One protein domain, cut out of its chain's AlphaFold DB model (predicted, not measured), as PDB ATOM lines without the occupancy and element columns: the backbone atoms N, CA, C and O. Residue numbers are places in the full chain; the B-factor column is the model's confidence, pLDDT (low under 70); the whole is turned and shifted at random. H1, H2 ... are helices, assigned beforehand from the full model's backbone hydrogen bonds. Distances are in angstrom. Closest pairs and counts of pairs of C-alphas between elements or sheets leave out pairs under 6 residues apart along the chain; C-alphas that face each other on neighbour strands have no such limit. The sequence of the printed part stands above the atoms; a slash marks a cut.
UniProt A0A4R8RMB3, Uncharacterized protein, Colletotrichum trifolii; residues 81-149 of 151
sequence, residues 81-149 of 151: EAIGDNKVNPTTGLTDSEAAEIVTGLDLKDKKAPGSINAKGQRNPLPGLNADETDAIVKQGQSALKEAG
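AT A GLANCE: This is residues 81 to 149 of the 151 residues of an uncharacterized protein of Colletotrichum trifolii (UniProt A0A4R8RMB3). The domain has little regular structure: the long helix H2 and the short helix H1 cross at nearly a right angle, and two long loops, residues 81 to 95 and 105 to 130, make up much of the rest. The printed part has 69 residues with two named helices, H1 then H2, and no named strand; the class is all helix, though the named elements hold only 26 residues. It is compact, with a radius of gyration of the C-alphas of 11.7 A, and spans 34 by 24 by 16 A.

HOW THE PARTS SIT: H2, residues 131 to 147, and H1, residues 96 to 104, touch. Their closest C-alphas, those of Gly 141 and Ala 100, are 3.7 A apart. Their lines are about perpendicular, at 78 degrees. In both helices every O i to N i+4 pair is within hydrogen-bond range.

IN THESE COORDINATES: H2 measures 24.1 A from C-alpha 131 at (-46.110, 0.157, -14.415) to C-alpha 147 at (-37.821, -17.639, -28.471). H1 measures 12.0 A and begins with C-alpha 96 at (-42.786, -17.549, -19.718).

THE WHOLE: The two C-alphas farthest apart, those of Glu 81 and Lys 120, are 34.7 A apart. The link from H1 to H2 is long, with 26 residues. The printed part has no cut. Mean pLDDT of the printed part is 88.8; residues 81 to 82, 84 and 86 are under 70.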
ATOM      1  N   GLU A  81     -47.545 -23.048 -27.333       64.88
ATOM      2  CA  GLU A  81     -47.191 -24.418 -26.940       64.88
ATOM      3  C   GLU A  81     -45.711 -24.769 -27.207       64.88
ATOM      4  O   GLU A  81     -45.214 -25.768 -26.695       64.88
ATOM      5  N   ALA A  82     -45.005 -23.983 -28.033       62.94
ATOM      6  CA  ALA A  82     -43.556 -24.101 -28.221       62.94
ATOM      7  C   ALA A  82     -42.766 -23.329 -27.151       62.94
ATOM      8  O   ALA A  82     -41.565 -23.565 -27.000       62.94
ATOM      9  N   ILE A  83     -43.421 -22.434 -26.400       73.06
ATOM     10  CA  ILE A  83     -42.843 -21.836 -25.199       73.06
ATOM     11  C   ILE A  83     -42.852 -22.930 -24.135       73.06
ATOM     12  O   ILE A  83     -43.900 -23.370 -23.672       73.06
ATOM     13  N   GLY A  84     -41.669 -23.429 -23.788       69.75
ATOM     14  CA  GLY A  84     -41.541 -24.316 -22.641       69.75
ATOM     15  C   GLY A  84     -41.844 -23.544 -21.358       69.75
ATOM     16  O   GLY A  84     -41.411 -22.401 -21.224       69.75
ATOM     17  N   ASP A  85     -42.530 -24.177 -20.401       70.25
ATOM     18  CA  ASP A  85     -42.701 -23.647 -19.042       70.25
ATOM     19  C   ASP A  85     -41.341 -23.596 -18.321       70.25
ATOM     20  O   ASP A  85     -40.965 -24.447 -17.506       70.25
ATOM     21  N   ASN A  86     -40.561 -22.576 -18.663       67.50
ATOM     22  CA  ASN A  86     -39.179 -22.408 -18.258       67.50
ATOM     23  C   ASN A  86     -39.096 -21.647 -16.937       67.50
ATOM     24  O   ASN A  86     -38.618 -20.526 -16.875       67.50
ATOM     25  N   LYS A  87     -39.486 -22.318 -15.848       79.56
ATOM     26  CA  LYS A  87     -39.435 -21.791 -14.470       79.56
ATOM     27  C   LYS A  87     -40.298 -20.534 -14.259       79.56
ATOM     28  O   LYS A  87     -40.588 -19.748 -15.148       79.56
ATOM     29  N   VAL A  88     -40.713 -20.345 -13.012       89.38
ATOM     30  CA  VAL A  88     -41.384 -19.112 -12.596       89.38
ATOM     31  C   VAL A  88     -40.334 -18.013 -12.468       89.38
ATOM     32  O   VAL A  88     -39.317 -18.200 -11.788       89.38
ATOM     33  N   ASN A  89     -40.577 -16.867 -13.096       87.19
ATOM     34  CA  ASN A  89     -39.736 -15.693 -12.929       87.19
ATOM     35  C   ASN A  89     -39.989 -15.091 -11.532       87.19
ATOM     36  O   ASN A  89     -41.127 -14.754 -11.212       87.19
ATOM     37  N   PRO A  90     -38.963 -14.938 -10.675       85.62
ATOM     38  CA  PRO A  90     -39.150 -14.464  -9.302       85.62
ATOM     39  C   PRO A  90     -39.607 -13.001  -9.213       85.62
ATOM     40  O   PRO A  90     -40.107 -12.590  -8.171       85.62
ATOM     41  N   THR A  91     -39.430 -12.216 -10.278       87.62
ATOM     42  CA  THR A  91     -39.833 -10.806 -10.342       87.62
ATOM     43  C   THR A  91     -41.317 -10.658 -10.657       87.62
ATOM     44  O   THR A  91     -41.978  -9.807 -10.077       87.62
ATOM     45  N   THR A  92     -41.840 -11.465 -11.582       87.94
ATOM     46  CA  THR A  92     -43.238 -11.375 -12.041       87.94
ATOM     47  C   THR A  92     -44.144 -12.402 -11.369       87.94
ATOM     48  O   THR A  92     -45.357 -12.226 -11.351       87.94
ATOM     49  N   GLY A  93     -43.575 -13.480 -10.824       89.94
ATOM     50  CA  GLY A  93     -44.320 -14.621 -10.302       89.94
ATOM     51  C   GLY A  93     -44.981 -15.479 -11.385       89.94
ATOM     52  O   GLY A  93     -45.774 -16.347 -11.032       89.94
ATOM     53  N   LEU A  94     -44.658 -15.257 -12.666       90.81
ATOM     54  CA  LEU A  94     -45.267 -15.931 -13.817       90.81
ATOM     55  C   LEU A  94     -44.263 -16.804 -14.573       90.81
ATOM     56  O   LEU A  94     -43.058 -16.509 -14.599       90.81
ATOM     57  N   THR A  95     -44.757 -17.854 -15.224       91.62
ATOM     58  CA  THR A  95     -43.993 -18.589 -16.242       91.62
ATOM     59  C   THR A  95     -43.905 -17.790 -17.543       91.62
ATOM     60  O   THR A  95     -44.663 -16.847 -17.786       91.62
ATOM     61  N   ASP A  96     -42.958 -18.165 -18.401       89.94
ATOM     62  CA  ASP A  96     -42.786 -17.549 -19.718       89.94
ATOM     63  C   ASP A  96     -44.025 -17.714 -20.608       89.94
ATOM     64  O   ASP A  96     -44.406 -16.772 -21.305       89.94
ATOM     65  N   SER A  97     -44.700 -18.865 -20.524       88.38
ATOM     66  CA  SER A  97     -45.955 -19.146 -21.229       88.38
ATOM     67  C   SER A  97     -47.088 -18.235 -20.755       88.38
ATOM     68  O   SER A  97     -47.783 -17.643 -21.578       88.38
ATOM     69  N   GLU A  98     -47.240 -18.057 -19.437       90.19
ATOM     70  CA  GLU A  98     -48.249 -17.163 -18.853       90.19
ATOM     71  C   GLU A  98     -47.991 -15.704 -19.250       90.19
ATOM     72  O   GLU A  98     -48.900 -14.983 -19.665       90.19
ATOM     73  N   ALA A  99     -46.732 -15.261 -19.177       91.50
ATOM     74  CA  ALA A  99     -46.356 -13.918 -19.598       91.50
ATOM     75  C   ALA A  99     -46.603 -13.706 -21.103       91.50
ATOM     76  O   ALA A  99     -47.083 -12.646 -21.513       91.50
ATOM     77  N   ALA A 100     -46.306 -14.705 -21.934       89.94
ATOM     78  CA  ALA A 100     -46.546 -14.663 -23.372       89.94
ATOM     79  C   ALA A 100     -48.038 -14.644 -23.727       89.94
ATOM     80  O   ALA A 100     -48.438 -13.901 -24.627       89.94
ATOM     81  N   GLU A 101     -48.863 -15.405 -23.009       89.94
ATOM     82  CA  GLU A 101     -50.319 -15.392 -23.168       89.94
ATOM     83  C   GLU A 101     -50.883 -14.004 -22.861       89.94
ATOM     84  O   GLU A 101     -51.616 -13.443 -23.680       89.94
ATOM     85  N   ILE A 102     -50.458 -13.406 -21.739       90.31
ATOM     86  CA  ILE A 102     -50.831 -12.034 -21.383       90.31
ATOM     87  C   ILE A 102     -50.454 -11.096 -22.527       90.31
ATOM     88  O   ILE A 102     -51.327 -10.414 -23.051       90.31
ATOM     89  N   VAL A 103     -49.189 -11.098 -22.959       91.75
ATOM     90  CA  VAL A 103     -48.684 -10.192 -24.007       91.75
ATOM     91  C   VAL A 103     -49.421 -10.356 -25.332       91.75
ATOM     92  O   VAL A 103     -49.690  -9.359 -26.000       91.75
ATOM     93  N   THR A 104     -49.777 -11.583 -25.704       89.56
ATOM     94  CA  THR A 104     -50.501 -11.867 -26.950       89.56
ATOM     95  C   THR A 104     -51.915 -11.278 -26.933       89.56
ATOM     96  O   THR A 104     -52.430 -10.884 -27.978       89.56
ATOM     97  N   GLY A 105     -52.530 -11.163 -25.752       88.25
ATOM     98  CA  GLY A 105     -53.832 -10.523 -25.565       88.25
ATOM     99  C   GLY A 105     -53.801  -8.991 -25.502       88.25
ATOM    100  O   GLY A 105     -54.866  -8.371 -25.470       88.25
ATOM    101  N   LEU A 106     -52.620  -8.360 -25.471       90.81
ATOM    102  CA  LEU A 106     -52.495  -6.907 -25.349       90.81
ATOM    103  C   LEU A 106     -52.423  -6.214 -26.706       90.81
ATOM    104  O   LEU A 106     -51.647  -6.584 -27.587       90.81
ATOM    105  N   ASP A 107     -53.147  -5.101 -26.829       92.00
ATOM    106  CA  ASP A 107     -52.938  -4.169 -27.931       92.00
ATOM    107  C   ASP A 107     -51.752  -3.242 -27.629       92.00
ATOM    108  O   ASP A 107     -51.893  -2.126 -27.132       92.00
ATOM    109  N   LEU A 108     -50.547  -3.708 -27.950       90.06
ATOM    110  CA  LEU A 108     -49.325  -2.917 -27.782       90.06
ATOM    111  C   LEU A 108     -49.190  -1.764 -28.797       90.06
ATOM    112  O   LEU A 108     -48.232  -0.993 -28.714       90.06
ATOM    113  N   LYS A 109     -50.101  -1.646 -29.774       91.12
ATOM    114  CA  LYS A 109     -50.086  -0.573 -30.783       91.12
ATOM    115  C   LYS A 109     -50.899   0.633 -30.322       91.12
ATOM    116  O   LYS A 109     -50.543   1.768 -30.656       91.12
ATOM    117  N   ASP A 110     -51.950   0.417 -29.537       93.94
ATOM    118  CA  ASP A 110     -52.708   1.498 -28.914       93.94
ATOM    119  C   ASP A 110     -51.944   2.085 -27.716       93.94
ATOM    120  O   ASP A 110     -51.769   1.448 -26.684       93.94
ATOM    121  N   LYS A 111     -51.528   3.353 -27.813       92.81
ATOM    122  CA  LYS A 111     -50.794   4.079 -26.755       92.81
ATOM    123  C   LYS A 111     -51.592   4.279 -25.459       92.81
ATOM    124  O   LYS A 111     -51.034   4.781 -24.475       92.81
ATOM    125  N   LYS A 112     -52.895   3.992 -25.460       92.94
ATOM    126  CA  LYS A 112     -53.782   4.086 -24.292       92.94
ATOM    127  C   LYS A 112     -54.110   2.727 -23.680       92.94
ATOM    128  O   LYS A 112     -54.565   2.702 -22.539       92.94
ATOM    129  N   ALA A 113     -53.833   1.631 -24.380       93.62
ATOM    130  CA  ALA A 113     -54.117   0.296 -23.888       93.62
ATOM    131  C   ALA A 113     -53.189  -0.105 -22.722       93.62
ATOM    132  O   ALA A 113     -52.034   0.348 -22.656       93.62
ATOM    133  N   PRO A 114     -53.667  -0.967 -21.806       93.81
ATOM    134  CA  PRO A 114     -52.836  -1.594 -20.781       93.81
ATOM    135  C   PRO A 114     -51.642  -2.349 -21.385       93.81
ATOM    136  O   PRO A 114     -51.766  -3.006 -22.415       93.81
ATOM    137  N   GLY A 115     -50.468  -2.227 -20.764       92.31
ATOM    138  CA  GLY A 115     -49.207  -2.825 -21.225       92.31
ATOM    139  C   GLY A 115     -48.578  -2.191 -22.477       92.31
ATOM    140  O   GLY A 115     -47.453  -2.535 -22.853       92.31
ATOM    141  N   SER A 116     -49.231  -1.206 -23.092       94.00
ATOM    142  CA  SER A 116     -48.639  -0.398 -24.159       94.00
ATOM    143  C   SER A 116     -47.745   0.725 -23.619       94.00
ATOM    144  O   SER A 116     -47.791   1.069 -22.436       94.00
ATOM    145  N   ILE A 117     -46.918   1.308 -24.490       94.88
ATOM    146  CA  ILE A 117     -46.098   2.484 -24.182       94.88
ATOM    147  C   ILE A 117     -46.872   3.756 -24.543       94.88
ATOM    148  O   ILE A 117     -47.256   3.979 -25.694       94.88
ATOM    149  N   ASN A 118     -47.073   4.629 -23.559       92.44
ATOM    150  CA  ASN A 118     -47.763   5.898 -23.750       92.44
ATOM    151  C   ASN A 118     -46.870   6.974 -24.396       92.44
ATOM    152  O   ASN A 118     -45.678   6.796 -24.635       92.44
ATOM    153  N   ALA A 119     -47.451   8.149 -24.660       93.06
ATOM    154  CA  ALA A 119     -46.741   9.274 -25.278       93.06
ATOM    155  C   ALA A 119     -45.562   9.824 -24.448       93.06
ATOM    156  O   ALA A 119     -44.732  10.546 -24.991       93.06
ATOM    157  N   LYS A 120     -45.483   9.490 -23.154       92.06
ATOM    158  CA  LYS A 120     -44.377   9.863 -22.258       92.06
ATOM    159  C   LYS A 120     -43.272   8.799 -22.219       92.06
ATOM    160  O   LYS A 120     -42.340   8.937 -21.436       92.06
ATOM    161  N   GLY A 121     -43.381   7.735 -23.019       92.06
ATOM    162  CA  GLY A 121     -42.433   6.619 -23.014       92.06
ATOM    163  C   GLY A 121     -42.592   5.671 -21.822       92.06
ATOM    164  O   GLY A 121     -41.717   4.845 -21.594       92.06
ATOM    165  N   GLN A 122     -43.686   5.778 -21.061       92.56
ATOM    166  CA  GLN A 122     -43.956   4.929 -19.899       92.56
ATOM    167  C   GLN A 122     -44.939   3.813 -20.255       92.56
ATOM    168  O   GLN A 122     -45.843   4.007 -21.072       92.56
ATOM    169  N   ARG A 123     -44.783   2.655 -19.612       94.50
ATOM    170  CA  ARG A 123     -45.697   1.519 -19.738       94.50
ATOM    171  C   ARG A 123     -47.009   1.827 -19.014       94.50
ATOM    172  O   ARG A 123     -46.994   2.210 -17.847       94.50
ATOM    173  N   ASN A 124     -48.141   1.670 -19.693       94.94
ATOM    174  CA  ASN A 124     -49.443   1.731 -19.035       94.94
ATOM    175  C   ASN A 124     -49.611   0.476 -18.166       94.94
ATOM    176  O   ASN A 124     -49.413  -0.625 -18.684       94.94
ATOM    177  N   PRO A 125     -49.970   0.607 -16.879       95.62
ATOM    178  CA  PRO A 125     -50.125  -0.540 -15.998       95.62
ATOM    179  C   PRO A 125     -51.258  -1.465 -16.459       95.62
ATOM    180  O   PRO A 125     -52.289  -1.008 -16.959       95.62
ATOM    181  N   LEU A 126     -51.068  -2.769 -16.269       93.25
ATOM    182  CA  LEU A 126     -52.153  -3.742 -16.311       93.25
ATOM    183  C   LEU A 126     -53.067  -3.554 -15.091       93.25
ATOM    184  O   LEU A 126     -52.612  -3.084 -14.045       93.25
ATOM    185  N   PRO A 127     -54.357  -3.918 -15.190       91.56
ATOM    186  CA  PRO A 127     -55.273  -3.829 -14.060       91.56
ATOM    187  C   PRO A 127     -54.726  -4.551 -12.821       91.56
ATOM    188  O   PRO A 127     -54.407  -5.735 -12.877       91.56
ATOM    189  N   GLY A 128     -54.638  -3.833 -11.699       90.81
ATOM    190  CA  GLY A 128     -54.154  -4.385 -10.431       90.81
ATOM    191  C   GLY A 128     -52.632  -4.519 -10.306       90.81
ATOM    192  O   GLY A 128     -52.179  -4.999  -9.273       90.81
ATOM    193  N   LEU A 129     -51.862  -4.078 -11.305       92.25
ATOM    194  CA  LEU A 129     -50.399  -4.046 -11.279       92.25
ATOM    195  C   LEU A 129     -49.889  -2.614 -11.425       92.25
ATOM    196  O   LEU A 129     -50.590  -1.726 -11.915       92.25
ATOM    197  N   ASN A 130     -48.647  -2.377 -11.020       93.94
ATOM    198  CA  ASN A 130     -47.970  -1.116 -11.299       93.94
ATOM    199  C   ASN A 130     -47.276  -1.138 -12.681       93.94
ATOM    200  O   ASN A 130     -47.255  -2.151 -13.388       93.94
ATOM    201  N   ALA A 131     -46.744   0.013 -13.103       93.06
ATOM    202  CA  ALA A 131     -46.110   0.157 -14.415       93.06
ATOM    203  C   ALA A 131     -44.825  -0.681 -14.557       93.06
ATOM    204  O   ALA A 131     -44.575  -1.210 -15.638       93.06
ATOM    205  N   ASP A 132     -44.051  -0.833 -13.480       93.00
ATOM    206  CA  ASP A 132     -42.782  -1.566 -13.475       93.00
ATOM    207  C   ASP A 132     -43.011  -3.086 -13.520       93.00
ATOM    208  O   ASP A 132     -42.384  -3.790 -14.311       93.00
ATOM    209  N   GLU A 133     -43.968  -3.590 -12.737       93.06
ATOM    210  CA  GLU A 133     -44.436  -4.982 -12.770       93.06
ATOM    211  C   GLU A 133     -44.983  -5.331 -14.151       93.06
ATOM    212  O   GLU A 133     -44.626  -6.349 -14.744       93.06
ATOM    213  N   THR A 134     -45.807  -4.441 -14.704       93.88
ATOM    214  CA  THR A 134     -46.346  -4.604 -16.053       93.88
ATOM    215  C   THR A 134     -45.232  -4.636 -17.094       93.88
ATOM    216  O   THR A 134     -45.260  -5.464 -18.003       93.88
ATOM    217  N   ASP A 135     -44.240  -3.757 -16.980       94.69
ATOM    218  CA  ASP A 135     -43.111  -3.738 -17.905       94.69
ATOM    219  C   ASP A 135     -42.282  -5.026 -17.826       94.69
ATOM    220  O   ASP A 135     -41.889  -5.558 -18.867       94.69
ATOM    221  N   ALA A 136     -42.074  -5.565 -16.622       94.56
ATOM    222  CA  ALA A 136     -41.396  -6.842 -16.425       94.56
ATOM    223  C   ALA A 136     -42.152  -8.005 -17.091       94.56
ATOM    224  O   ALA A 136     -41.536  -8.786 -17.818       94.56
ATOM    225  N   ILE A 137     -43.478  -8.077 -16.918       93.62
ATOM    226  CA  ILE A 137     -44.328  -9.100 -17.554       93.62
ATOM    227  C   ILE A 137     -44.281  -8.971 -19.075       93.62
ATOM    228  O   ILE A 137     -44.069  -9.961 -19.774       93.62
ATOM    229  N   VAL A 138     -44.426  -7.751 -19.606       93.50
ATOM    230  CA  VAL A 138     -44.422  -7.533 -21.057       93.50
ATOM    231  C   VAL A 138     -43.066  -7.887 -21.665       93.50
ATOM    232  O   VAL A 138     -43.018  -8.536 -22.709       93.50
ATOM    233  N   LYS A 139     -41.955  -7.525 -21.013       93.56
ATOM    234  CA  LYS A 139     -40.605  -7.909 -21.457       93.56
ATOM    235  C   LYS A 139     -40.393  -9.419 -21.431       93.56
ATOM    236  O   LYS A 139     -39.825  -9.957 -22.382       93.56
ATOM    237  N   GLN A 140     -40.838 -10.090 -20.369       92.19
ATOM    238  CA  GLN A 140     -40.757 -11.545 -20.258       92.19
ATOM    239  C   GLN A 140     -41.554 -12.216 -21.382       92.19
ATOM    240  O   GLN A 140     -40.980 -12.975 -22.159       92.19
ATOM    241  N   GLY A 141     -42.831 -11.857 -21.543       90.94
ATOM    242  CA  GLY A 141     -43.691 -12.439 -22.571       90.94
ATOM    243  C   GLY A 141     -43.181 -12.173 -23.988       90.94
ATOM    244  O   GLY A 141     -43.112 -13.092 -24.793       90.94
ATOM    245  N   GLN A 142     -42.720 -10.957 -24.298       91.00
ATOM    246  CA  GLN A 142     -42.102 -10.664 -25.600       91.00
ATOM    247  C   GLN A 142     -40.831 -11.482 -25.859       91.00
ATOM    248  O   GLN A 142     -40.585 -11.881 -26.998       91.00
ATOM    249  N   SER A 143     -40.025 -11.732 -24.825       89.50
ATOM    250  CA  SER A 143     -38.818 -12.557 -24.953       89.50
ATOM    251  C   SER A 143     -39.188 -14.013 -25.233       89.50
ATOM    252  O   SER A 143     -38.675 -14.592 -26.186       89.50
ATOM    253  N   ALA A 144     -40.153 -14.554 -24.490       88.50
ATOM    254  CA  ALA A 144     -40.666 -15.909 -24.671       88.50
ATOM    255  C   ALA A 144     -41.283 -16.124 -26.065       88.50
ATOM    256  O   ALA A 144     -40.988 -17.103 -26.748       88.50
ATOM    257  N   LEU A 145     -42.078 -15.162 -26.541       87.12
ATOM    258  CA  LEU A 145     -42.666 -15.189 -27.882       87.12
ATOM    259  C   LEU A 145     -41.590 -15.198 -28.975       87.12
ATOM    260  O   LEU A 145     -41.687 -15.961 -29.939       87.12
ATOM    261  N   LYS A 146     -40.540 -14.390 -28.805       87.19
ATOM    262  CA  LYS A 146     -39.402 -14.357 -29.725       87.19
ATOM    263  C   LYS A 146     -38.640 -15.684 -29.739       87.19
ATOM    264  O   LYS A 146     -38.248 -16.138 -30.813       87.19
ATOM    265  N   GLU A 147     -38.442 -16.310 -28.580       84.25
ATOM    266  CA  GLU A 147     -37.821 -17.639 -28.471       84.25
ATOM    267  C   GLU A 147     -38.660 -18.730 -29.152       84.25
ATOM    268  O   GLU A 147     -38.103 -19.593 -29.828       84.25
ATOM    269  N   ALA A 148     -39.990 -18.640 -29.071       79.44
ATOM    270  CA  ALA A 148     -40.917 -19.526 -29.781       79.44
ATOM    271  C   ALA A 148     -41.065 -19.222 -31.284       79.44
ATOM    272  O   ALA A 148     -41.851 -19.872 -31.976       79.44
ATOM    273  N   GLY A 149     -40.314 -18.255 -31.816       72.50
ATOM    274  CA  GLY A 149     -40.288 -17.946 -33.243       72.50
ATOM    275  C   GLY A 149     -41.380 -16.989 -33.720       72.50
ATOM    276  O   GLY A 149     -41.533 -16.832 -34.932       72.50
TER     277      GLY A 149